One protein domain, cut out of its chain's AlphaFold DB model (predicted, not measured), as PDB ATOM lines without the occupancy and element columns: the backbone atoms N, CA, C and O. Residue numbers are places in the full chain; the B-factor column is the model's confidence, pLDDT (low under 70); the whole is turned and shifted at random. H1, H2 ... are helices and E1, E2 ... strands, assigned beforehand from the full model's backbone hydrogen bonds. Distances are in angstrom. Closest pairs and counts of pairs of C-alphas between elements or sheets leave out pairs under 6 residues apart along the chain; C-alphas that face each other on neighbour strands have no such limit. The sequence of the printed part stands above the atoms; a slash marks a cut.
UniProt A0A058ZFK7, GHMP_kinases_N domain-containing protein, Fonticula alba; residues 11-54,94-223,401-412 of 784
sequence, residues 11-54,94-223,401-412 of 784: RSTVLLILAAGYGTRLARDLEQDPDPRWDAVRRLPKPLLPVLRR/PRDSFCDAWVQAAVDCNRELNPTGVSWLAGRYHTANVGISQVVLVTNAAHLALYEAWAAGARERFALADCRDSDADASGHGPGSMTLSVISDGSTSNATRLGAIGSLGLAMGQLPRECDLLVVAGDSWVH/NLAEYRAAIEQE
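AT A GLANCE: This is residues 11 to 54, 94 to 223 and 401 to 412 of the 784 residues of the protein "GHMP_kinases_N domain-containing protein" of Fonticula alba (UniProt A0A058ZFK7). What shape is this? A strongly twisted sheet of four parallel strands forms the core, with H2 and H3 over one face, along the strands, and H4 slantwise over the other. Beyond one end of the strands H1 and H5 make a corner away from the sheet, and residues 166 to 172 stick out beyond the opposite end. What is it made of? The 186 printed residues hold E1, H1, H2, E2, H3, E3, H4, E4 and H5 in that order, five named helices and four named strands, with the sheet in the order E3, E2, E1, E4; the class is mixed, helices and strands, with under half of the residues in named elements. The whole is compact, with a radius of gyration of the C-alphas of 17.8 A and spans of 62 by 38 by 30 A.

IN THESE COORDINATES: Where does the printed part start? E1, residues 13 to 18, begins at C-alpha 13 (41.398, 36.858, -42.151), and H1 is residues 25 to 32. What follows? H2, residues 98 to 113, is 22.4 A long, E2, residues 132 to 139, 20.0 A, and H3, residues 144 to 158, 20.4 A. E3 is residues 179 to 184, H4 residues 195 to 206, E4 residues 212 to 217, and H5, residues 402 to 410, ends at C-alpha 410 (67.892, 45.211, -60.419).

HOW THE PARTS SIT: How are the strands paired? N 14 and O 212 are 2.8 A apart between E1 and E4, N 17 and O 136 2.8 A between E2 and E1, and N 137 and O 181 2.9 A between E3 and E2. What is on the sheet? In three layers, helices on both faces, H2 is over E2 and E1, its closest C-alphas to E2 being Ala 106 and Ile 132, 6.3 A; H3 is on the same face and H4 on the opposite face. E2, H3, E3 form a strand-helix-strand unit, two parallel neighbours joined through a helix, and E3, H4, E4 a split one, with E2 and E1 between its strands; both crossovers are right-handed. Which helices touch? H1 and H5 touch about perpendicular, at 86 degrees, closest at the C-alphas of Leu 26 and Leu 402, 5.0 A. Are the helix backbones complete? Each O i to N i+4 pair is within hydrogen-bond range in H1, H2, H3 and H5, and 7 of 8 in H4.

THE WHOLE: Where are the cuts? Residues 55 to 93 and 224 to 400 are not printed, with C-alpha gaps of 12.7 A and 19.3 A. Which links are long, and where is confidence low? H2 to E2 and H3 to E3 are long links; 47 residues have pLDDT under 70, among them 112 to 130 and 162 to 177.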
ATOM      1  N   ARG A  11      35.061  33.878 -38.363       57.25
ATOM      2  CA  ARG A  11      36.518  33.640 -38.520       57.25
ATOM      3  C   ARG A  11      37.130  33.989 -39.885       57.25
ATOM      4  O   ARG A  11      37.669  33.110 -40.549       57.25
ATOM      5  N   SER A  12      37.092  35.254 -40.287       72.69
ATOM      6  CA  SER A  12      37.777  35.715 -41.498       72.69
ATOM      7  C   SER A  12      39.182  36.273 -41.214       72.69
ATOM      8  O   SER A  12      39.449  36.792 -40.128       72.69
ATOM      9  N   THR A  13      40.090  36.176 -42.195       85.12
ATOM     10  CA  THR A  13      41.398  36.858 -42.151       85.12
ATOM     11  C   THR A  13      41.297  38.202 -42.876       85.12
ATOM     12  O   THR A  13      40.655  38.301 -43.926       85.12
ATOM     13  N   VAL A  14      41.935  39.235 -42.332       90.75
ATOM     14  CA  VAL A  14      42.073  40.565 -42.940       90.75
ATOM     15  C   VAL A  14      43.543  40.805 -43.270       90.75
ATOM     16  O   VAL A  14      44.396  40.682 -42.394       90.75
ATOM     17  N   LEU A  15      43.847  41.160 -44.518       93.88
ATOM     18  CA  LEU A  15      45.166  41.659 -44.901       93.88
ATOM     19  C   LEU A  15      45.251  43.142 -44.528       93.88
ATOM     20  O   LEU A  15      44.533  43.964 -45.091       93.88
ATOM     21  N   LEU A  16      46.128  43.481 -43.589       95.38
ATOM     22  CA  LEU A  16      46.363  44.840 -43.121       95.38
ATOM     23  C   LEU A  16      47.716  45.349 -43.633       95.38
ATOM     24  O   LEU A  16      48.765  44.909 -43.167       95.38
ATOM     25  N   ILE A  17      47.687  46.304 -44.561       94.94
ATOM     26  CA  ILE A  17      48.870  46.956 -45.132       94.94
ATOM     27  C   ILE A  17      49.133  48.259 -44.370       94.94
ATOM     28  O   ILE A  17      48.349  49.206 -44.447       94.94
ATOM     29  N   LEU A  18      50.249  48.327 -43.641       93.50
ATOM     30  CA  LEU A  18      50.661  49.535 -42.921       93.50
ATOM     31  C   LEU A  18      51.514  50.429 -43.831       93.50
ATOM     32  O   LEU A  18      52.630  50.068 -44.203       93.50
ATOM     33  N   ALA A  19      50.984  51.602 -44.182       90.38
ATOM     34  CA  ALA A  19      51.507  52.471 -45.237       90.38
ATOM     35  C   ALA A  19      51.616  53.964 -44.839       90.38
ATOM     36  O   ALA A  19      51.936  54.806 -45.678       90.38
ATOM     37  N   ALA A  20      51.408  54.305 -43.562       79.94
ATOM     38  CA  ALA A  20      51.388  55.680 -43.038       79.94
ATOM     39  C   ALA A  20      52.781  56.331 -42.820       79.94
ATOM     40  O   ALA A  20      52.917  57.300 -42.073       79.94
ATOM     41  N   GLY A  21      53.839  55.819 -43.459       78.75
ATOM     42  CA  GLY A  21      55.211  56.310 -43.276       78.75
ATOM     43  C   GLY A  21      55.466  57.722 -43.836       78.75
ATOM     44  O   GLY A  21      54.909  58.107 -44.863       78.75
ATOM     45  N   TYR A  22      56.371  58.467 -43.188       67.38
ATOM     46  CA  TYR A  22      56.831  59.810 -43.584       67.38
ATOM     47  C   TYR A  22      58.349  59.883 -43.754       67.38
ATOM     48  O   TYR A  22      59.081  59.116 -43.126       67.38
ATOM     49  N   GLY A  23      58.809  60.864 -44.548       59.94
ATOM     50  CA  GLY A  23      60.189  61.373 -44.522       59.94
ATOM     51  C   GLY A  23      61.242  60.270 -44.570       59.94
ATOM     52  O   GLY A  23      62.186  60.255 -43.776       59.94
ATOM     53  N   THR A  24      61.013  59.274 -45.420       75.31
ATOM     54  CA  THR A  24      61.790  58.041 -45.375       75.31
ATOM     55  C   THR A  24      63.222  58.267 -45.861       75.31
ATOM     56  O   THR A  24      63.498  59.239 -46.563       75.31
ATOM     57  N   ARG A  25      64.148  57.371 -45.487       80.75
ATOM     58  CA  ARG A  25      65.527  57.398 -46.007       80.75
ATOM     59  C   ARG A  25      65.522  57.386 -47.538       80.75
ATOM     60  O   ARG A  25      66.058  58.304 -48.133       80.75
ATOM     61  N   LEU A  26      64.772  56.458 -48.134       85.00
ATOM     62  CA  LEU A  26      64.573  56.390 -49.582       85.00
ATOM     63  C   LEU A  26      64.072  57.703 -50.205       85.00
ATOM     64  O   LEU A  26      64.594  58.098 -51.235       85.00
ATOM     65  N   ALA A  27      63.095  58.389 -49.601       82.00
ATOM     66  CA  ALA A  27      62.600  59.662 -50.140       82.00
ATOM     67  C   ALA A  27      63.703  60.734 -50.176       82.00
ATOM     68  O   ALA A  27      63.875  61.394 -51.195       82.00
ATOM     69  N   ARG A  28      64.501  60.850 -49.104       85.56
ATOM     70  CA  ARG A  28      65.648  61.774 -49.068       85.56
ATOM     71  C   ARG A  28      66.719  61.405 -50.086       85.56
ATOM     72  O   ARG A  28      67.228  62.285 -50.770       85.56
ATOM     73  N   ASP A  29      67.047  60.120 -50.191       88.44
ATOM     74  CA  ASP A  29      68.027  59.638 -51.161       88.44
ATOM     75  C   ASP A  29      67.556  59.942 -52.592       88.44
ATOM     76  O   ASP A  29      68.319  60.464 -53.396       88.44
ATOM     77  N   LEU A  30      66.277  59.676 -52.893       86.12
ATOM     78  CA  LEU A  30      65.659  59.970 -54.185       86.12
ATOM     79  C   LEU A  30      65.638  61.465 -54.488       86.12
ATOM     80  O   LEU A  30      65.799  61.815 -55.643       86.12
ATOM     81  N   GLU A  31      65.428  62.353 -53.516       85.81
ATOM     82  CA  GLU A  31      65.481  63.811 -53.719       85.81
ATOM     83  C   GLU A  31      66.900  64.307 -54.036       85.81
ATOM     84  O   GLU A  31      67.063  65.221 -54.841       85.81
ATOM     85  N   GLN A  32      67.918  63.697 -53.426       87.94
ATOM     86  CA  GLN A  32      69.324  64.092 -53.573       87.94
ATOM     87  C   GLN A  32      70.006  63.466 -54.797       87.94
ATOM     88  O   GLN A  32      71.023  63.981 -55.265       87.94
ATOM     89  N   ASP A  33      69.470  62.363 -55.316       85.62
ATOM     90  CA  ASP A  33      70.018  61.677 -56.480       85.62
ATOM     91  C   ASP A  33      69.739  62.478 -57.767       85.62
ATOM     92  O   ASP A  33      68.588  62.835 -58.019       85.62
ATOM     93  N   PRO A  34      70.743  62.790 -58.605       86.44
ATOM     94  CA  PRO A  34      70.544  63.586 -59.817       86.44
ATOM     95  C   PRO A  34      69.998  62.782 -61.009       86.44
ATOM     96  O   PRO A  34      69.749  63.363 -62.062       86.44
ATOM     97  N   ASP A  35      69.839  61.461 -60.893       81.31
ATOM     98  CA  ASP A  35      69.423  60.609 -62.005       81.31
ATOM     99  C   ASP A  35      67.934  60.835 -62.358       81.31
ATOM    100  O   ASP A  35      67.049  60.609 -61.519       81.31
ATOM    101  N   PRO A  36      67.617  61.269 -63.595       78.75
ATOM    102  CA  PRO A  36      66.253  61.609 -63.999       78.75
ATOM    103  C   PRO A  36      65.317  60.393 -64.043       78.75
ATOM    104  O   PRO A  36      64.096  60.553 -64.049       78.75
ATOM    105  N   ARG A  37      65.839  59.152 -64.018       76.25
ATOM    106  CA  ARG A  37      64.986  57.946 -63.967       76.25
ATOM    107  C   ARG A  37      64.094  57.894 -62.724       76.25
ATOM    108  O   ARG A  37      63.107  57.162 -62.710       76.25
ATOM    109  N   TRP A  38      64.445  58.652 -61.686       81.31
ATOM    110  CA  TRP A  38      63.723  58.687 -60.420       81.31
ATOM    111  C   TRP A  38      62.576  59.693 -60.385       81.31
ATOM    112  O   TRP A  38      61.752  59.630 -59.475       81.31
ATOM    113  N   ASP A  39      62.462  60.588 -61.366       79.88
ATOM    114  CA  ASP A  39      61.498  61.697 -61.332       79.88
ATOM    115  C   ASP A  39      60.046  61.214 -61.225       79.88
ATOM    116  O   ASP A  39      59.238  61.799 -60.504       79.88
ATOM    117  N   ALA A  40      59.751  60.078 -61.860       75.25
ATOM    118  CA  ALA A  40      58.464  59.394 -61.792       75.25
ATOM    119  C   ALA A  40      58.104  58.863 -60.390       75.25
ATOM    120  O   ALA A  40      56.925  58.685 -60.090       75.25
ATOM    121  N   VAL A  41      59.097  58.597 -59.535       80.38
ATOM    122  CA  VAL A  41      58.914  57.927 -58.236       80.38
ATOM    123  C   VAL A  41      59.264  58.792 -57.020       80.38
ATOM    124  O   VAL A  41      58.840  58.457 -55.918       80.38
ATOM    125  N   ARG A  42      59.953  59.935 -57.192       82.69
ATOM    126  CA  ARG A  42      60.370  60.858 -56.106       82.69
ATOM    127  C   ARG A  42      59.231  61.303 -55.176       82.69
ATOM    128  O   ARG A  42      59.486  61.660 -54.033       82.69
ATOM    129  N   ARG A  43      57.983  61.300 -55.655       78.75
ATOM    130  CA  ARG A  43      56.792  61.753 -54.908       78.75
ATOM    131  C   ARG A  43      55.833  60.628 -54.528       78.75
ATOM    132  O   ARG A  43      54.768  60.897 -53.977       78.75
ATOM    133  N   LEU A  44      56.180  59.382 -54.841       84.94
ATOM    134  CA  LEU A  44      55.362  58.235 -54.479       84.94
ATOM    135  C   LEU A  44      55.747  57.744 -53.080       84.94
ATOM    136  O   LEU A  44      56.935  57.606 -52.775       84.94
ATOM    137  N   PRO A  45      54.769  57.438 -52.210       87.75
ATOM    138  CA  PRO A  45      55.067  56.745 -50.970       87.75
ATOM    139  C   PRO A  45      55.598  55.340 -51.287       87.75
ATOM    140  O   PRO A  45      55.165  54.717 -52.255       87.75
ATOM    141  N   LYS A  46      56.510  54.816 -50.453       87.38
ATOM    142  CA  LYS A  46      57.180  53.521 -50.698       87.38
ATOM    143  C   LYS A  46      56.247  52.375 -51.116       87.38
ATOM    144  O   LYS A  46      56.581  51.684 -52.072       87.38
ATOM    145  N   PRO A  47      55.079  52.180 -50.472       88.88
ATOM    146  CA  PRO A  47      54.167  51.094 -50.833       88.88
ATOM    147  C   PRO A  47      53.543  51.220 -52.233       88.88
ATOM    148  O   PRO A  47      53.036  50.234 -52.767       88.88
ATOM    149  N   LEU A  48      53.572  52.417 -52.828       88.69
ATOM    150  CA  LEU A  48      53.134  52.679 -54.201       88.69
ATOM    151  C   LEU A  48      54.290  52.701 -55.208       88.69
ATOM    152  O   LEU A  48      54.048  52.903 -56.398       88.69
ATOM    153  N   LEU A  49      55.532  52.486 -54.764       85.38
ATOM    154  CA  LEU A  49      56.649  52.316 -55.685       85.38
ATOM    155  C   LEU A  49      56.439  51.060 -56.533       85.38
ATOM    156  O   LEU A  49      55.948  50.052 -56.014       85.38
ATOM    157  N   PRO A  50      56.826  51.092 -57.816       79.19
ATOM    158  CA  PRO A  50      56.713  49.928 -58.674       79.19
ATOM    159  C   PRO A  50      57.611  48.797 -58.157       79.19
ATOM    160  O   PRO A  50      58.809  48.981 -57.922       79.19
ATOM    161  N   VAL A  51      56.995  47.631 -58.007       70.62
ATOM    162  CA  VAL A  51      57.607  46.308 -57.934       70.62
ATOM    163  C   VAL A  51      57.795  45.824 -59.365       70.62
ATOM    164  O   VAL A  51      56.999  46.116 -60.257       70.62
ATOM    165  N   LEU A  52      58.874  45.097 -59.628       58.72
ATOM    166  CA  LEU A  52      59.210  44.668 -60.978       58.72
ATOM    167  C   LEU A  52      58.070  43.914 -61.676       58.72
ATOM    168  O   LEU A  52      57.780  42.760 -61.368       58.72
ATOM    169  N   ARG A  53      57.505  44.558 -62.704       46.91
ATOM    170  CA  ARG A  53      56.909  43.899 -63.876       46.91
ATOM    171  C   ARG A  53      57.317  44.497 -65.221       46.91
ATOM    172  O   ARG A  53      56.944  43.921 -66.238       46.91
ATOM    173  N   ARG A  54      58.090  45.592 -65.269       40.25
ATOM    174  CA  ARG A  54      58.622  46.225 -66.499       40.25
ATOM    175  C   ARG A  54      59.588  47.378 -66.153       40.25
ATOM    176  O   ARG A  54      59.568  47.842 -65.015       40.25
ATOM    177  N   PRO A  94      49.445  54.513 -59.835       63.34
ATOM    178  CA  PRO A  94      50.573  53.610 -60.028       63.34
ATOM    179  C   PRO A  94      50.081  52.168 -60.186       63.34
ATOM    180  O   PRO A  94      49.215  51.717 -59.431       63.34
ATOM    181  N   ARG A  95      50.618  51.457 -61.181       69.12
ATOM    182  CA  ARG A  95      50.398  50.018 -61.384       69.12
ATOM    183  C   ARG A  95      51.641  49.243 -60.973       69.12
ATOM    184  O   ARG A  95      52.743  49.790 -60.977       69.12
ATOM    185  N   ASP A  96      51.439  47.964 -60.670       75.19
ATOM    186  CA  ASP A  96      52.493  47.022 -60.295       75.19
ATOM    187  C   ASP A  96      53.258  47.468 -59.041       75.19
ATOM    188  O   ASP A  96      54.463  47.304 -58.943       75.19
ATOM    189  N   SER A  97      52.562  48.060 -58.072       85.38
ATOM    190  CA  SER A  97      53.144  48.525 -56.808       85.38
ATOM    191  C   SER A  97      53.350  47.409 -55.770       85.38
ATOM    192  O   SER A  97      52.837  46.297 -55.920       85.38
ATOM    193  N   PHE A  98      54.034  47.709 -54.657       85.69
ATOM    194  CA  PHE A  98      54.109  46.802 -53.495       85.69
ATOM    195  C   PHE A  98      52.717  46.464 -52.951       85.69
ATOM    196  O   PHE A  98      52.448  45.315 -52.596       85.69
ATOM    197  N   CYS A  99      51.802  47.436 -52.952       89.81
ATOM    198  CA  CYS A  99      50.414  47.192 -52.579       89.81
ATOM    199  C   CYS A  99      49.712  46.247 -53.568       89.81
ATOM    200  O   CYS A  99      49.028  45.321 -53.134       89.81
ATOM    201  N   ASP A 100      49.911  46.420 -54.881       87.19
ATOM    202  CA  ASP A 100      49.350  45.501 -55.886       87.19
ATOM    203  C   ASP A 100      49.888  44.075 -55.715       87.19
ATOM    204  O   ASP A 100      49.132  43.117 -55.863       87.19
ATOM    205  N   ALA A 101      51.168  43.922 -55.362       84.88
ATOM    206  CA  ALA A 101      51.777  42.618 -55.120       84.88
ATOM    207  C   ALA A 101      51.100  41.882 -53.948       84.88
ATOM    208  O   ALA A 101      50.703  40.722 -54.092       84.88
ATOM    209  N   TRP A 102      50.870  42.570 -52.824       89.56
ATOM    210  CA  TRP A 102      50.145  42.015 -51.675       89.56
ATOM    211  C   TRP A 102      48.687  41.679 -51.987       89.56
ATOM    212  O   TRP A 102      48.218  40.601 -51.615       89.56
ATOM    213  N   VAL A 103      47.980  42.554 -52.705       89.44
ATOM    214  CA  VAL A 103      46.596  42.291 -53.129       89.44
ATOM    215  C   VAL A 103      46.536  41.083 -54.067       89.44
ATOM    216  O   VAL A 103      45.705  40.196 -53.875       89.44
ATOM    217  N   GLN A 104      47.455  40.981 -55.030       84.62
ATOM    218  CA  GLN A 104      47.538  39.834 -55.932       84.62
ATOM    219  C   GLN A 104      47.837  38.531 -55.175       84.62
ATOM    220  O   GLN A 104      47.197  37.516 -55.455       84.62
ATOM    221  N   ALA A 105      48.750  38.546 -54.195       83.75
ATOM    222  CA  ALA A 105      48.996  37.386 -53.337       83.75
ATOM    223  C   ALA A 105      47.761  36.992 -52.526       83.75
ATOM    224  O   ALA A 105      47.497  35.802 -52.386       83.75
ATOM    225  N   ALA A 106      46.985  37.953 -52.021       86.50
ATOM    226  CA  ALA A 106      45.746  37.653 -51.311       86.50
ATOM    227  C   ALA A 106      44.699  37.005 -52.231       86.50
ATOM    228  O   ALA A 106      44.059  36.023 -51.853       86.50
ATOM    229  N   VAL A 107      44.552  37.518 -53.456       80.44
ATOM    230  CA  VAL A 107      43.661  36.947 -54.474       80.44
ATOM    231  C   VAL A 107      44.085  35.522 -54.835       80.44
ATOM    232  O   VAL A 107      43.246  34.619 -54.866       80.44
ATOM    233  N   ASP A 108      45.376  35.294 -55.075       75.56
ATOM    234  CA  ASP A 108      45.902  33.967 -55.407       75.56
ATOM    235  C   ASP A 108      45.778  32.997 -54.224       75.56
ATOM    236  O   ASP A 108      45.326  31.865 -54.398       75.56
ATOM    237  N   CYS A 109      46.059  33.466 -53.008       79.12
ATOM    238  CA  CYS A 109      45.856  32.717 -51.774       79.12
ATOM    239  C   CYS A 109      44.403  32.253 -51.631       79.12
ATOM    240  O   CYS A 109      44.150  31.079 -51.364       79.12
ATOM    241  N   ASN A 110      43.433  33.133 -51.882       76.69
ATOM    242  CA  ASN A 110      42.021  32.764 -51.837       76.69
ATOM    243  C   ASN A 110      41.642  31.732 -52.895       76.69
ATOM    244  O   ASN A 110      40.875  30.824 -52.584       76.69
ATOM    245  N   ARG A 111      42.183  31.833 -54.115       70.31
ATOM    246  CA  ARG A 111      41.967  30.814 -55.157       70.31
ATOM    247  C   ARG A 111      42.497  29.449 -54.720       70.31
ATOM    248  O   ARG A 111      41.856  28.437 -54.968       70.31
ATOM    249  N   GLU A 112      43.635  29.422 -54.035       68.38
ATOM    250  CA  GLU A 112      44.260  28.190 -53.539       68.38
ATOM    251  C   GLU A 112      43.575  27.600 -52.302       68.38
ATOM    252  O   GLU A 112      43.512  26.378 -52.141       68.38
ATOM    253  N   LEU A 113      43.087  28.449 -51.399       67.38
ATOM    254  CA  LEU A 113      42.386  28.025 -50.187       67.38
ATOM    255  C   LEU A 113      40.941  27.616 -50.470       67.38
ATOM    256  O   LEU A 113      40.449  26.668 -49.860       67.38
ATOM    257  N   ASN A 114      40.294  28.303 -51.411       60.75
ATOM    258  CA  ASN A 114      38.903  28.106 -51.792       60.75
ATOM    259  C   ASN A 114      38.791  27.836 -53.306       60.75
ATOM    260  O   ASN A 114      38.107  28.587 -54.008       60.75
ATOM    261  N   PRO A 115      39.392  26.749 -53.832       47.09
ATOM    262  CA  PRO A 115      39.342  26.434 -55.265       47.09
ATOM    263  C   PRO A 115      37.905  26.209 -55.763       47.09
ATOM    264  O   PRO A 115      37.637  26.304 -56.961       47.09
ATOM    265  N   THR A 116      36.985  25.934 -54.828       40.94
ATOM    266  CA  THR A 116      35.551  25.716 -55.036       40.94
ATOM    267  C   THR A 116      34.768  26.986 -55.355       40.94
ATOM    268  O   THR A 116      33.735  26.877 -56.009       40.94
ATOM    269  N   GLY A 117      35.223  28.163 -54.900       42.31
ATOM    270  CA  GLY A 117      34.442  29.409 -54.927       42.31
ATOM    271  C   GLY A 117      33.219  29.413 -53.992       42.31
ATOM    272  O   GLY A 117      32.429  30.349 -54.017       42.31
ATOM    273  N   VAL A 118      33.049  28.374 -53.166       37.06
ATOM    274  CA  VAL A 118      31.851  28.120 -52.349       37.06
ATOM    275  C   VAL A 118      32.255  28.127 -50.868       37.06
ATOM    276  O   VAL A 118      32.919  27.205 -50.397       37.06
ATOM    277  N   SER A 119      31.840  29.160 -50.122       36.50
ATOM    278  CA  SER A 119      32.161  29.427 -48.698       36.50
ATOM    279  C   SER A 119      31.507  28.458 -47.678       36.50
ATOM    280  O   SER A 119      31.488  28.731 -46.476       36.50
ATOM    281  N   TRP A 120      30.939  27.325 -48.101       37.06
ATOM    282  CA  TRP A 120      29.881  26.640 -47.337       37.06
ATOM    283  C   TRP A 120      30.263  25.289 -46.713       37.06
ATOM    284  O   TRP A 120      29.440  24.374 -46.652       37.06
ATOM    285  N   LEU A 121      31.472  25.142 -46.162       34.31
ATOM    286  CA  LEU A 121      31.791  24.018 -45.267       34.31
ATOM    287  C   LEU A 121      31.114  24.201 -43.885       34.31
ATOM    288  O   LEU A 121      31.769  24.362 -42.855       34.31
ATOM    289  N   ALA A 122      29.779  24.189 -43.866       36.16
ATOM    290  CA  ALA A 122      28.941  24.352 -42.675       36.16
ATOM    291  C   ALA A 122      28.253  23.049 -42.206       36.16
ATOM    292  O   ALA A 122      27.546  23.070 -41.205       36.16
ATOM    293  N   GLY A 123      28.456  21.915 -42.891       31.53
ATOM    294  CA  GLY A 123      27.635  20.711 -42.691       31.53
ATOM    295  C   GLY A 123      28.066  19.743 -41.580       31.53
ATOM    296  O   GLY A 123      27.223  19.318 -40.799       31.53
ATOM    297  N   ARG A 124      29.346  19.346 -41.492       32.00
ATOM    298  CA  ARG A 124      29.839  18.397 -40.450       32.00
ATOM    299  C   ARG A 124      31.277  18.630 -39.970       32.00
ATOM    300  O   ARG A 124      31.742  17.958 -39.059       32.00
ATOM    301  N   TYR A 125      31.935  19.638 -40.526       32.16
ATOM    302  CA  TYR A 125      33.113  20.289 -39.971       32.16
ATOM    303  C   TYR A 125      32.768  21.779 -39.959       32.16
ATOM    304  O   TYR A 125      32.313  22.300 -40.974       32.16
ATOM    305  N   HIS A 126      32.871  22.457 -38.817       31.80
ATOM    306  CA  HIS A 126      32.654  23.904 -38.730       31.80
ATOM    307  C   HIS A 126      33.807  24.634 -39.433       31.80
ATOM    308  O   HIS A 126      34.791  25.008 -38.799       31.80
ATOM    309  N   THR A 127      33.718  24.802 -40.751       37.88
ATOM    310  CA  THR A 127      34.870  25.186 -41.601       37.88
ATOM    311  C   THR A 127      34.537  26.503 -42.273       37.88
ATOM    312  O   THR A 127      34.304  26.578 -43.473       37.88
ATOM    313  N   ALA A 128      34.466  27.544 -41.453       39.28
ATOM    314  CA  ALA A 128      34.355  28.910 -41.922       39.28
ATOM    315  C   ALA A 128      35.654  29.377 -42.612       39.28
ATOM    316  O   ALA A 128      36.740  28.894 -42.288       39.28
ATOM    317  N   ASN A 129      35.489  30.281 -43.578       51.34
ATOM    318  CA  ASN A 129      36.474  30.888 -44.480       51.34
ATOM    319  C   ASN A 129      37.931  30.946 -43.985       51.34
ATOM    320  O   ASN A 129      38.280  31.754 -43.136       51.34
ATOM    321  N   VAL A 130      38.819  30.171 -44.619       57.47
ATOM    322  CA  VAL A 130      40.279  30.231 -44.371       57.47
ATOM    323  C   VAL A 130      40.955  31.368 -45.161       57.47
ATOM    324  O   VAL A 130      42.117  31.678 -44.927       57.47
ATOM    325  N   GLY A 131      40.236  31.990 -46.099       73.31
ATOM    326  CA  GLY A 131      40.755  33.042 -46.971       73.31
ATOM    327  C   GLY A 131      40.816  34.438 -46.344       73.31
ATOM    328  O   GLY A 131      40.361  34.693 -45.225       73.31
ATOM    329  N   ILE A 132      41.360  35.365 -47.121       85.12
ATOM    330  CA  ILE A 132      41.407  36.799 -46.857       85.12
ATOM    331  C   ILE A 132      40.100  37.425 -47.343       85.12
ATOM    332  O   ILE A 132      39.785  37.410 -48.529       85.12
ATOM    333  N   SER A 133      39.316  37.963 -46.420       84.00
ATOM    334  CA  SER A 133      37.998  38.553 -46.713       84.00
ATOM    335  C   SER A 133      38.053  40.044 -47.035       84.00
ATOM    336  O   SER A 133      37.178  40.576 -47.713       84.00
ATOM    337  N   GLN A 134      39.085  40.723 -46.547       88.62
ATOM    338  CA  GLN A 134      39.211  42.167 -46.630       88.62
ATOM    339  C   GLN A 134      40.685  42.540 -46.711       88.62
ATOM    340  O   GLN A 134      41.530  41.943 -46.037       88.62
ATOM    341  N   VAL A 135      40.972  43.553 -47.517       93.00
ATOM    342  CA  VAL A 135      42.234  44.280 -47.538       93.00
ATOM    343  C   VAL A 135      41.989  45.654 -46.928       93.00
ATOM    344  O   VAL A 135      41.118  46.403 -47.373       93.00
ATOM    345  N   VAL A 136      42.767  45.996 -45.910       94.81
ATOM    346  CA  VAL A 136      42.764  47.317 -45.290       94.81
ATOM    347  C   VAL A 136      44.137  47.932 -45.447       94.81
ATOM    348  O   VAL A 136      45.132  47.351 -45.022       94.81
ATOM    349  N   LEU A 137      44.192  49.122 -46.031       95.56
ATOM    350  CA  LEU A 137      45.408  49.918 -46.100       95.56
ATOM    351  C   LEU A 137      45.298  51.082 -45.120       95.56
ATOM    352  O   LEU A 137      44.369  51.879 -45.217       95.56
ATOM    353  N   VAL A 138      46.248  51.198 -44.192       95.12
ATOM    354  CA  VAL A 138      46.327  52.342 -43.274       95.12
ATOM    355  C   VAL A 138      47.376  53.308 -43.784       95.12
ATOM    356  O   VAL A 138      48.546  52.952 -43.914       95.12
ATOM    357  N   THR A 139      46.963  54.534 -44.057       93.88
ATOM    358  CA  THR A 139      47.816  55.609 -44.550       93.88
ATOM    359  C   THR A 139      47.644  56.868 -43.711       93.88
ATOM    360  O   THR A 139      46.907  56.889 -42.730       93.88
ATOM    361  N   ASN A 140      48.347  57.923 -44.092       91.00
ATOM    362  CA  ASN A 140      48.258  59.235 -43.482       91.00
ATOM    363  C   ASN A 140      47.421  60.197 -44.338       91.00
ATOM    364  O   ASN A 140      47.093  59.901 -45.488       91.00
ATOM    365  N   ALA A 141      47.031  61.346 -43.786       90.81
ATOM    366  CA  ALA A 141      46.224  62.330 -44.508       90.81
ATOM    367  C   ALA A 141      46.984  62.945 -45.696       90.81
ATOM    368  O   ALA A 141      46.370  63.250 -46.716       90.81
ATOM    369  N   ALA A 142      48.314  63.066 -45.604       86.81
ATOM    370  CA  ALA A 142      49.144  63.613 -46.680       86.81
ATOM    371  C   ALA A 142      49.127  62.752 -47.958       86.81
ATOM    372  O   ALA A 142      49.154  63.289 -49.062       86.81
ATOM    373  N   HIS A 143      49.062  61.424 -47.825       89.19
ATOM    374  CA  HIS A 143      49.040  60.491 -48.955       89.19
ATOM    375  C   HIS A 143      47.650  59.906 -49.247       89.19
ATOM    376  O   HIS A 143      47.526  59.094 -50.165       89.19
ATOM    377  N   LEU A 144      46.608  60.292 -48.501       91.44
ATOM    378  CA  LEU A 144      45.272  59.694 -48.598       91.44
ATOM    379  C   LEU A 144      44.731  59.701 -50.034       91.44
ATOM    380  O   LEU A 144      44.358  58.646 -50.540       91.44
ATOM    381  N   ALA A 145      44.786  60.846 -50.717       90.38
ATOM    382  CA  ALA A 145      44.294  60.980 -52.091       90.38
ATOM    383  C   ALA A 145      45.000  60.028 -53.079       90.38
ATOM    384  O   ALA A 145      44.359  59.462 -53.964       90.38
ATOM    385  N   LEU A 146      46.310  59.802 -52.910       89.69
ATOM    386  CA  LEU A 146      47.070  58.870 -53.753       89.69
ATOM    387  C   LEU A 146      46.627  57.421 -53.524       89.69
ATOM    388  O   LEU A 146      46.472  56.665 -54.483       89.69
ATOM    389  N   TYR A 147      46.406  57.030 -52.268       92.25
ATOM    390  CA  TYR A 147      45.949  55.680 -51.943       92.25
ATOM    391  C   TYR A 147      44.483  55.443 -52.304       92.25
ATOM    392  O   TYR A 147      44.154  54.333 -52.706       92.25
ATOM    393  N   GLU A 148      43.611  56.448 -52.220       92.31
ATOM    394  CA  GLU A 148      42.231  56.338 -52.708       92.31
ATOM    395  C   GLU A 148      42.193  56.158 -54.232       92.31
ATOM    396  O   GLU A 148      41.502  55.265 -54.727       92.31
ATOM    397  N   ALA A 149      43.007  56.916 -54.978       89.69
ATOM    398  CA  ALA A 149      43.159  56.737 -56.422       89.69
ATOM    399  C   ALA A 149      43.727  55.350 -56.779       89.69
ATOM    400  O   ALA A 149      43.232  54.683 -57.693       89.69
ATOM    401  N   TRP A 150      44.739  54.879 -56.038       91.88
ATOM    402  CA  TRP A 150      45.257  53.517 -56.187       91.88
ATOM    403  C   TRP A 150      44.179  52.463 -55.899       91.88
ATOM    404  O   TRP A 150      44.008  51.547 -56.706       91.88
ATOM    405  N   ALA A 151      43.434  52.602 -54.797       90.81
ATOM    406  CA  ALA A 151      42.428  51.638 -54.363       90.81
ATOM    407  C   ALA A 151      41.274  51.523 -55.364       90.81
ATOM    408  O   ALA A 151      40.856  50.408 -55.671       90.81
ATOM    409  N   ALA A 152      40.811  52.643 -55.932       86.44
ATOM    410  CA  ALA A 152      39.814  52.641 -57.002       86.44
ATOM    411  C   ALA A 152      40.280  51.792 -58.197       86.44
ATOM    412  O   ALA A 152      39.588  50.866 -58.618       86.44
ATOM    413  N   GLY A 153      41.510  52.019 -58.671       85.19
ATOM    414  CA  GLY A 153      42.078  51.213 -59.750       85.19
ATOM    415  C   GLY A 153      42.328  49.750 -59.357       85.19
ATOM    416  O   GLY A 153      42.200  48.862 -60.198       85.19
ATOM    417  N   ALA A 154      42.711  49.473 -58.108       84.81
ATOM    418  CA  ALA A 154      42.958  48.115 -57.625       84.81
ATOM    419  C   ALA A 154      41.663  47.290 -57.563       84.81
ATOM    420  O   ALA A 154      41.669  46.126 -57.961       84.81
ATOM    421  N   ARG A 155      40.542  47.892 -57.143       84.75
ATOM    422  CA  ARG A 155      39.227  47.231 -57.126       84.75
ATOM    423  C   ARG A 155      38.810  46.749 -58.508       84.75
ATOM    424  O   ARG A 155      38.419  45.596 -58.647       84.75
ATOM    425  N   GLU A 156      38.993  47.575 -59.533       77.19
ATOM    426  CA  GLU A 156      38.730  47.176 -60.919       77.19
ATOM    427  C   GLU A 156      39.685  46.073 -61.395       77.19
ATOM    428  O   GLU A 156      39.248  45.065 -61.948       77.19
ATOM    429  N   ARG A 157      40.998  46.237 -61.163       80.88
ATOM    430  CA  ARG A 157      42.029  45.286 -61.621       80.88
ATOM    431  C   ARG A 157      41.867  43.893 -61.018       80.88
ATOM    432  O   ARG A 157      42.105  42.903 -61.707       80.88
ATOM    433  N   PHE A 158      41.504  43.825 -59.741       76.38
ATOM    434  CA  PHE A 158      41.441  42.582 -58.973       76.38
ATOM    435  C   PHE A 158      40.007  42.103 -58.700       76.38
ATOM    436  O   PHE A 158      39.841  41.088 -58.027       76.38
ATOM    437  N   ALA A 159      38.995  42.790 -59.246       75.69
ATOM    438  CA  ALA A 159      37.572  42.520 -59.030       75.69
ATOM    439  C   ALA A 159      37.185  42.474 -57.534       75.69
ATOM    440  O   ALA A 159      36.570  41.515 -57.065       75.69
ATOM    441  N   LEU A 160      37.589  43.501 -56.782       76.88
ATOM    442  CA  LEU A 160      37.302  43.650 -55.348       76.88
ATOM    443  C   LEU A 160      36.108  44.584 -55.134       76.88
ATOM    444  O   LEU A 160      35.989  45.594 -55.825       76.88
ATOM    445  N   ALA A 161      35.276  44.287 -54.138       71.88
ATOM    446  CA  ALA A 161      34.138  45.131 -53.772       71.88
ATOM    447  C   ALA A 161      34.563  46.338 -52.910       71.88
ATOM    448  O   ALA A 161      35.582  46.296 -52.203       71.88
ATOM    449  N   ASP A 162      33.777  47.418 -52.945       68.50
ATOM    450  CA  ASP A 162      33.897  48.506 -51.970       68.50
ATOM    451  C   ASP A 162      33.217  48.094 -50.652       68.50
ATOM    452  O   ASP A 162      32.190  47.422 -50.645       68.50
ATOM    453  N   CYS A 163      33.786  48.494 -49.515       59.00
ATOM    454  CA  CYS A 163      33.174  48.259 -48.208       59.00
ATOM    455  C   CYS A 163      31.963  49.170 -47.939       59.00
ATOM    456  O   CYS A 163      31.211  48.905 -47.004       59.00
ATOM    457  N   ARG A 164      31.794  50.245 -48.724       49.78
ATOM    458  CA  ARG A 164      30.674  51.198 -48.612       49.78
ATOM    459  C   ARG A 164      29.404  50.740 -49.336       49.78
ATOM    460  O   ARG A 164      28.341  51.287 -49.064       49.78
ATOM    461  N   ASP A 165      29.501  49.724 -50.192       41.88
ATOM    462  CA  ASP A 165      28.366  49.133 -50.904       41.88
ATOM    463  C   ASP A 165      27.697  48.062 -50.026       41.88
ATOM    464  O   ASP A 165      27.723  46.869 -50.319       41.88
ATOM    465  N   SER A 166      27.110  48.471 -48.898       37.69
ATOM    466  CA  SER A 166      26.349  47.566 -48.021       37.69
ATOM    467  C   SER A 166      24.972  47.167 -48.580       37.69
ATOM    468  O   SER A 166      24.286  46.372 -47.949       37.69
ATOM    469  N   ASP A 167      24.597  47.659 -49.766       32.91
ATOM    470  CA  ASP A 167      23.337  47.345 -50.464       32.91
ATOM    471  C   ASP A 167      23.533  46.361 -51.646       32.91
ATOM    472  O   ASP A 167      22.739  46.321 -52.588       32.91
ATOM    473  N   ALA A 168      24.599  45.552 -51.624       35.62
ATOM    474  CA  ALA A 168      25.000  44.650 -52.711       35.62
ATOM    475  C   ALA A 168      24.141  43.369 -52.871       35.62
ATOM    476  O   ALA A 168      24.673  42.305 -53.180       35.62
ATOM    477  N   ASP A 169      22.816  43.476 -52.740       32.69
ATOM    478  CA  ASP A 169      21.856  42.437 -53.160       32.69
ATOM    479  C   ASP A 169      21.300  42.668 -54.583       32.69
ATOM    480  O   ASP A 169      20.468  41.906 -55.075       32.69
ATOM    481  N   ALA A 170      21.792  43.672 -55.316       30.67
ATOM    482  CA  ALA A 170      21.405  43.900 -56.706       30.67
ATOM    483  C   ALA A 170      22.629  44.170 -57.595       30.67
ATOM    484  O   ALA A 170      23.280  45.201 -57.483       30.67
ATOM    485  N   SER A 171      22.883  43.257 -58.542       31.55
ATOM    486  CA  SER A 171      23.876  43.308 -59.636       31.55
ATOM    487  C   SER A 171      25.306  42.784 -59.351       31.55
ATOM    488  O   SER A 171      26.280  43.508 -59.176       31.55
ATOM    489  N   GLY A 172      25.460  41.459 -59.452       33.25
ATOM    490  CA  GLY A 172      26.659  40.844 -60.044       33.25
ATOM    491  C   GLY A 172      27.794  40.384 -59.121       33.25
ATOM    492  O   GLY A 172      28.672  39.671 -59.606       33.25
ATOM    493  N   HIS A 173      27.782  40.701 -57.826       34.78
ATOM    494  CA  HIS A 173      28.834  40.282 -56.890       34.78
ATOM    495  C   HIS A 173      28.269  39.278 -55.880       34.78
ATOM    496  O   HIS A 173      27.381  39.597 -55.102       34.78
ATOM    497  N   GLY A 174      28.728  38.023 -55.948       32.75
ATOM    498  CA  GLY A 174      28.239  36.955 -55.074       32.75
ATOM    499  C   GLY A 174      28.741  37.080 -53.624       32.75
ATOM    500  O   GLY A 174      29.789  37.690 -53.389       32.75
ATOM    501  N   PRO A 175      28.053  36.458 -52.649       32.06
ATOM    502  CA  PRO A 175      28.505  36.396 -51.260       32.06
ATOM    503  C   PRO A 175      29.909  35.771 -51.175       32.06
ATOM    504  O   PRO A 175      30.120  34.640 -51.613       32.06
ATOM    505  N   GLY A 176      30.877  36.516 -50.622       49.56
ATOM    506  CA  GLY A 176      32.282  36.093 -50.494       49.56
ATOM    507  C   GLY A 176      33.314  36.909 -51.288       49.56
ATOM    508  O   GLY A 176      34.477  36.505 -51.346       49.56
ATOM    509  N   SER A 177      32.940  38.044 -51.892       63.91
ATOM    510  CA  SER A 177      33.897  38.944 -52.554       63.91
ATOM    511  C   SER A 177      34.837  39.620 -51.551       63.91
ATOM    512  O   SER A 177      34.385  40.198 -50.562       63.91
ATOM    513  N   MET A 178      36.142  39.596 -51.830       81.69
ATOM    514  CA  MET A 178      37.131  40.331 -51.040       81.69
ATOM    515  C   MET A 178      36.906  41.841 -51.198       81.69
ATOM    516  O   MET A 178      36.754  42.330 -52.318       81.69
ATOM    517  N   THR A 179      36.890  42.576 -50.087       87.75
ATOM    518  CA  THR A 179      36.740  44.041 -50.087       87.75
ATOM    519  C   THR A 179      38.085  44.750 -49.946       87.75
ATOM    520  O   THR A 179      39.039  44.179 -49.416       87.75
ATOM    521  N   LEU A 180      38.175  46.003 -50.401       91.25
ATOM    522  CA  LEU A 180      39.346  46.867 -50.195       91.25
ATOM    523  C   LEU A 180      38.923  48.209 -49.593       91.25
ATOM    524  O   LEU A 180      38.075  48.891 -50.169       91.25
ATOM    525  N   SER A 181      39.558  48.627 -48.495       92.19
ATOM    526  CA  SER A 181      39.322  49.927 -47.848       92.19
ATOM    527  C   SER A 181      40.618  50.636 -47.455       92.19
ATOM    528  O   SER A 181      41.585  49.990 -47.049       92.19
ATOM    529  N   VAL A 182      40.613  51.969 -47.510       94.44
ATOM    530  CA  VAL A 182      41.723  52.828 -47.072       94.44
ATOM    531  C   VAL A 182      41.306  53.586 -45.812       94.44
ATOM    532  O   VAL A 182      40.231  54.182 -45.774       94.44
ATOM    533  N   ILE A 183      42.151  53.558 -44.783       94.06
ATOM    534  CA  ILE A 183      41.964  54.267 -43.514       94.06
ATOM    535  C   ILE A 183      43.062  55.320 -43.389       94.06
ATOM    536  O   ILE A 183      44.236  55.012 -43.577       94.06
ATOM    537  N   SER A 184      42.688  56.550 -43.042       92.88
ATOM    538  CA  SER A 184      43.644  57.602 -42.697       92.88
ATOM    539  C   SER A 184      43.833  57.683 -41.186       92.88
ATOM    540  O   SER A 184      42.850  57.706 -40.447       92.88
ATOM    541  N   ASP A 185      45.080  57.795 -40.732       89.56
ATOM    542  CA  ASP A 185      45.406  58.131 -39.343       89.56
ATOM    543  C   ASP A 185      45.271  59.630 -39.019       89.56
ATOM    544  O   ASP A 185      45.504  60.044 -37.886       89.56
ATOM    545  N   GLY A 186      44.895  60.449 -40.009       90.44
ATOM    546  CA  GLY A 186      44.706  61.894 -39.870       90.44
ATOM    547  C   GLY A 186      46.003  62.702 -39.785       90.44
ATOM    548  O   GLY A 186      45.959  63.931 -39.816       90.44
ATOM    549  N   SER A 187      47.166  62.052 -39.712       88.06
ATOM    550  CA  SER A 187      48.441  62.751 -39.605       88.06
ATOM    551  C   SER A 187      48.818  63.403 -40.936       88.06
ATOM    552  O   SER A 187      48.640  62.813 -42.001       88.06
ATOM    553  N   THR A 188      49.378  64.611 -40.890       86.38
ATOM    554  CA  THR A 188      49.891  65.347 -42.069       86.38
ATOM    555  C   THR A 188      51.410  65.523 -42.041       86.38
ATOM    556  O   THR A 188      52.004  66.036 -42.987       86.38
ATOM    557  N   SER A 189      52.057  65.100 -40.951       82.38
ATOM    558  CA  SER A 189      53.494  65.225 -40.749       82.38
ATOM    559  C   SER A 189      54.059  64.073 -39.925       82.38
ATOM    560  O   SER A 189      53.344  63.375 -39.201       82.38
ATOM    561  N   ASN A 190      55.386  63.951 -39.954       79.94
ATOM    562  CA  ASN A 190      56.114  62.976 -39.154       79.94
ATOM    563  C   ASN A 190      55.934  63.159 -37.636       79.94
ATOM    564  O   ASN A 190      56.009  62.183 -36.902       79.94
ATOM    565  N   ALA A 191      55.722  64.392 -37.165       79.88
ATOM    566  CA  ALA A 191      55.575  64.700 -35.740       79.88
ATOM    567  C   ALA A 191      54.199  64.300 -35.182       79.88
ATOM    568  O   ALA A 191      54.056  64.081 -33.986       79.88
ATOM    569  N   THR A 192      53.196  64.204 -36.054       82.44
ATOM    570  CA  THR A 192      51.796  63.910 -35.706       82.44
ATOM    571  C   THR A 192      51.396  62.464 -36.002       82.44
ATOM    572  O   THR A 192      50.217  62.137 -35.936       82.44
ATOM    573  N   ARG A 193      52.343  61.613 -36.416       84.81
ATOM    574  CA  ARG A 193      52.063  60.229 -36.825       84.81
ATOM    575  C   ARG A 193      51.712  59.357 -35.617       84.81
ATOM    576  O   ARG A 193      52.314  59.511 -34.557       84.81
ATOM    577  N   LEU A 194      50.817  58.386 -35.803       85.31
ATOM    578  CA  LEU A 194      50.509  57.389 -34.763       85.31
ATOM    579  C   LEU A 194      51.606  56.328 -34.595       85.31
ATOM    580  O   LEU A 194      51.661  55.625 -33.587       85.31
ATOM    581  N   GLY A 195      52.442  56.177 -35.620       85.38
ATOM    582  CA  GLY A 195      53.425  55.111 -35.710       85.38
ATOM    583  C   GLY A 195      52.844  53.772 -36.141       85.38
ATOM    584  O   GLY A 195      51.634  53.628 -36.327       85.38
ATOM    585  N   ALA A 196      53.711  52.780 -36.348       87.38
ATOM    586  CA  ALA A 196      53.302  51.481 -36.889       87.38
ATOM    587  C   ALA A 196      52.318  50.746 -35.962       87.38
ATOM    588  O   ALA A 196      51.304  50.220 -36.424       87.38
ATOM    589  N   ILE A 197      52.576  50.751 -34.649       90.25
ATOM    590  CA  ILE A 197      51.724  50.072 -33.665       90.25
ATOM    591  C   ILE A 197      50.441  50.879 -33.413       90.25
ATOM    592  O   ILE A 197      49.366  50.297 -33.273       90.25
ATOM    593  N   GLY A 198      50.510  52.214 -33.435       90.19
ATOM    594  CA  GLY A 198      49.317  53.063 -33.359       90.19
ATOM    595  C   GLY A 198      48.403  52.913 -34.582       90.19
ATOM    596  O   GLY A 198      47.189  52.811 -34.432       90.19
ATOM    597  N   SER A 199      48.979  52.793 -35.783       91.56
ATOM    598  CA  SER A 199      48.246  52.506 -37.029       91.56
ATOM    599  C   SER A 199      47.551  51.141 -36.986       91.56
ATOM    600  O   SER A 199      46.402  51.014 -37.411       91.56
ATOM    601  N   LEU A 200      48.223  50.125 -36.426       92.38
ATOM    602  CA  LEU A 200      47.619  48.822 -36.143       92.38
ATOM    603  C   LEU A 200      46.430  48.961 -35.180       92.38
ATOM    604  O   LEU A 200      45.358  48.426 -35.455       92.38
ATOM    605  N   GLY A 201      46.587  49.727 -34.096       91.38
ATOM    606  CA  GLY A 201      45.514  50.015 -33.140       91.38
ATOM    607  C   GLY A 201      44.301  50.705 -33.767       91.38
ATOM    608  O   GLY A 201      43.166  50.285 -33.534       91.38
ATOM    609  N   LEU A 202      44.535  51.712 -34.612       91.88
ATOM    610  CA  LEU A 202      43.486  52.416 -35.351       91.88
ATOM    611  C   LEU A 202      42.683  51.458 -36.238       91.88
ATOM    612  O   LEU A 202      41.453  51.461 -36.188       91.88
ATOM    613  N   ALA A 203      43.367  50.613 -37.015       91.81
ATOM    614  CA  ALA A 203      42.706  49.613 -37.849       91.81
ATOM    615  C   ALA A 203      41.922  48.600 -37.008       91.81
ATOM    616  O   ALA A 203      40.767  48.308 -37.309       91.81
ATOM    617  N   MET A 204      42.504  48.101 -35.914       90.62
ATOM    618  CA  MET A 204      41.833  47.163 -35.008       90.62
ATOM    619  C   MET A 204      40.545  47.725 -34.400       90.62
ATOM    620  O   MET A 204      39.634  46.944 -34.127       90.62
ATOM    621  N   GLY A 205      40.460  49.044 -34.202       88.06
ATOM    622  CA  GLY A 205      39.249  49.724 -33.736       88.06
ATOM    623  C   GLY A 205      38.115  49.773 -34.765       88.06
ATOM    624  O   GLY A 205      36.959  49.911 -34.375       88.06
ATOM    625  N   GLN A 206      38.426  49.634 -36.058       87.56
ATOM    626  CA  GLN A 206      37.455  49.662 -37.163       87.56
ATOM    627  C   GLN A 206      37.147  48.267 -37.732       87.56
ATOM    628  O   GLN A 206      36.217  48.108 -38.516       87.56
ATOM    629  N   LEU A 207      37.926  47.254 -37.344       86.31
ATOM    630  CA  LEU A 207      37.781  45.878 -37.810       86.31
ATOM    631  C   LEU A 207      36.929  45.026 -36.855       86.31
ATOM    632  O   LEU A 207      36.976  45.238 -35.638       86.31
ATOM    633  N   PRO A 208      36.226  43.993 -37.365       79.31
ATOM    634  CA  PRO A 208      35.505  43.041 -36.525       79.31
ATOM    635  C   PRO A 208      36.397  42.456 -35.423       79.31
ATOM    636  O   PRO A 208      37.572  42.149 -35.641       79.31
ATOM    637  N   ARG A 209      35.838  42.277 -34.220       76.56
ATOM    638  CA  ARG A 209      36.595  41.757 -33.065       76.56
ATOM    639  C   ARG A 209      37.068  40.317 -33.266       76.56
ATOM    640  O   ARG A 209      38.121  39.955 -32.754       76.56
ATOM    641  N   GLU A 210      36.318  39.521 -34.025       74.81
ATOM    642  CA  GLU A 210      36.568  38.086 -34.211       74.81
ATOM    643  C   GLU A 210      37.386  37.729 -35.468       74.81
ATOM    644  O   GLU A 210      37.406  36.562 -35.870       74.81
ATOM    645  N   CYS A 211      38.066  38.699 -36.093       80.81
ATOM    646  CA  CYS A 211      38.905  38.457 -37.270       80.81
ATOM    647  C   CYS A 211      40.397  38.335 -36.924       80.81
ATOM    648  O   CYS A 211      40.895  38.969 -35.986       80.81
ATOM    649  N   ASP A 212      41.115  37.563 -37.735       86.88
ATOM    650  CA  ASP A 212      42.577  37.482 -37.708       86.88
ATOM    651  C   ASP A 212      43.184  38.539 -38.629       86.88
ATOM    652  O   ASP A 212      42.550  38.977 -39.590       86.88
ATOM    653  N   LEU A 213      44.418  38.944 -38.350       91.00
ATOM    654  CA  LEU A 213      45.108  40.013 -39.058       91.00
ATOM    655  C   LEU A 213      46.409  39.480 -39.656       91.00
ATOM    656  O   LEU A 213      47.325  39.105 -38.931       91.00
ATOM    657  N   LEU A 214      46.507  39.487 -40.980       92.75
ATOM    658  CA  LEU A 214      47.772  39.376 -41.693       92.75
ATOM    659  C   LEU A 214      48.332  40.790 -41.862       92.75
ATOM    660  O   LEU A 214      47.953  41.511 -42.780       92.75
ATOM    661  N   VAL A 215      49.191  41.204 -40.941       93.88
ATOM    662  CA  VAL A 215      49.805  42.531 -40.909       93.88
ATOM    663  C   VAL A 215      51.086  42.520 -41.732       93.88
ATOM    664  O   VAL A 215      51.976  41.704 -41.488       93.88
ATOM    665  N   VAL A 216      51.197  43.443 -42.684       92.56
ATOM    666  CA  VAL A 216      52.378  43.604 -43.537       92.56
ATOM    667  C   VAL A 216      52.860  45.049 -43.512       92.56
ATOM    668  O   VAL A 216      52.065  45.993 -43.572       92.56
ATOM    669  N   ALA A 217      54.176  45.235 -43.439       88.81
ATOM    670  CA  ALA A 217      54.786  46.524 -43.734       88.81
ATOM    671  C   ALA A 217      54.646  46.818 -45.237       88.81
ATOM    672  O   ALA A 217      55.054  46.010 -46.072       88.81
ATOM    673  N   GLY A 218      54.066  47.968 -45.591       82.31
ATOM    674  CA  GLY A 218      53.797  48.314 -46.989       82.31
ATOM    675  C   GLY A 218      55.054  48.510 -47.844       82.31
ATOM    676  O   GLY A 218      54.961  48.491 -49.064       82.31
ATOM    677  N   ASP A 219      56.224  48.688 -47.228       80.31
ATOM    678  CA  ASP A 219      57.524  48.820 -47.893       80.31
ATOM    679  C   ASP A 219      58.334  47.513 -47.935       80.31
ATOM    680  O   ASP A 219      59.538  47.526 -48.191       80.31
ATOM    681  N   SER A 220      57.683  46.378 -47.682       80.88
ATOM    682  CA  SER A 220      58.288  45.052 -47.767       80.88
ATOM    683  C   SER A 220      57.458  44.129 -48.654       80.88
ATOM    684  O   SER A 220      56.228  44.127 -48.605       80.88
ATOM    685  N   TRP A 221      58.136  43.295 -49.439       84.56
ATOM    686  CA  TRP A 221      57.505  42.249 -50.244       84.56
ATOM    687  C   TRP A 221      58.336  40.970 -50.230       84.56
ATOM    688  O   TRP A 221      59.564  41.006 -50.175       84.56
ATOM    689  N   VAL A 222      57.667  39.821 -50.285       77.50
ATOM    690  CA  VAL A 222      58.320  38.514 -50.398       77.50
ATOM    691  C   VAL A 222      57.714  37.800 -51.590       77.50
ATOM    692  O   VAL A 222      56.524  37.499 -51.607       77.50
ATOM    693  N   HIS A 223      58.536  37.527 -52.599       72.12
ATOM    694  CA  HIS A 223      58.081  36.790 -53.766       72.12
ATOM    695  C   HIS A 223      57.851  35.311 -53.408       72.12
ATOM    696  O   HIS A 223      58.578  34.743 -52.591       72.12
ATOM    697  N   ASN A 401      66.042  52.261 -48.306       84.25
ATOM    698  CA  ASN A 401      66.867  53.321 -48.906       84.25
ATOM    699  C   ASN A 401      67.056  53.129 -50.430       84.25
ATOM    700  O   ASN A 401      66.614  52.117 -50.977       84.25
ATOM    701  N   LEU A 402      67.689  54.082 -51.129       83.81
ATOM    702  CA  LEU A 402      67.829  54.019 -52.597       83.81
ATOM    703  C   LEU A 402      68.724  52.878 -53.090       83.81
ATOM    704  O   LEU A 402      68.443  52.315 -54.143       83.81
ATOM    705  N   ALA A 403      69.767  52.504 -52.351       82.06
ATOM    706  CA  ALA A 403      70.612  51.369 -52.721       82.06
ATOM    707  C   ALA A 403      69.847  50.041 -52.604       82.06
ATOM    708  O   ALA A 403      69.903  49.220 -53.514       82.06
ATOM    709  N   GLU A 404      69.075  49.867 -51.530       80.00
ATOM    710  CA  GLU A 404      68.180  48.718 -51.350       80.00
ATOM    711  C   GLU A 404      67.084  48.693 -52.423       80.00
ATOM    712  O   GLU A 404      66.809  47.638 -52.988       80.00
ATOM    713  N   TYR A 405      66.506  49.851 -52.768       80.50
ATOM    714  CA  TYR A 405      65.518  49.930 -53.841       80.50
ATOM    715  C   TYR A 405      66.122  49.597 -55.209       80.50
ATOM    716  O   TYR A 405      65.536  48.803 -55.937       80.50
ATOM    717  N   ARG A 406      67.312  50.125 -55.533       78.06
ATOM    718  CA  ARG A 406      68.076  49.766 -56.742       78.06
ATOM    719  C   ARG A 406      68.329  48.265 -56.800       78.06
ATOM    720  O   ARG A 406      67.947  47.647 -57.779       78.06
ATOM    721  N   ALA A 407      68.854  47.674 -55.728       73.31
ATOM    722  CA  ALA A 407      69.082  46.235 -55.656       73.31
ATOM    723  C   ALA A 407      67.780  45.431 -55.830       73.31
ATOM    724  O   ALA A 407      67.769  44.426 -56.533       73.31
ATOM    725  N   ALA A 408      66.669  45.884 -55.239       70.06
ATOM    726  CA  ALA A 408      65.369  45.230 -55.379       70.06
ATOM    727  C   ALA A 408      64.809  45.306 -56.811       70.06
ATOM    728  O   ALA A 408      64.186  44.349 -57.260       70.06
ATOM    729  N   ILE A 409      65.033  46.411 -57.537       67.12
ATOM    730  CA  ILE A 409      64.590  46.561 -58.936       67.12
ATOM    731  C   ILE A 409      65.618  46.066 -59.969       67.12
ATOM    732  O   ILE A 409      65.297  45.947 -61.148       67.12
ATOM    733  N   GLU A 410      66.853  45.795 -59.561       64.12
ATOM    734  CA  GLU A 410      67.892  45.211 -60.419       64.12
ATOM    735  C   GLU A 410      67.854  43.677 -60.405       64.12
ATOM    736  O   GLU A 410      68.339  43.056 -61.346       64.12
ATOM    737  N   GLN A 411      67.225  43.056 -59.399       62.91
ATOM    738  CA  GLN A 411      67.019  41.607 -59.348       62.91
ATOM    739  C   GLN A 411      66.091  41.126 -60.469       62.91
ATOM    740  O   GLN A 411      64.880  41.347 -60.440       62.91
ATOM    741  N   GLU A 412      66.644  40.404 -61.442       61.38
ATOM    742  CA  GLU A 412      65.868  39.818 -62.531       61.38
ATOM    743  C   GLU A 412      65.048  38.608 -62.024       61.38
ATOM    744  O   GLU A 412      65.555  37.506 -61.806       61.38
TER     745      GLU A 412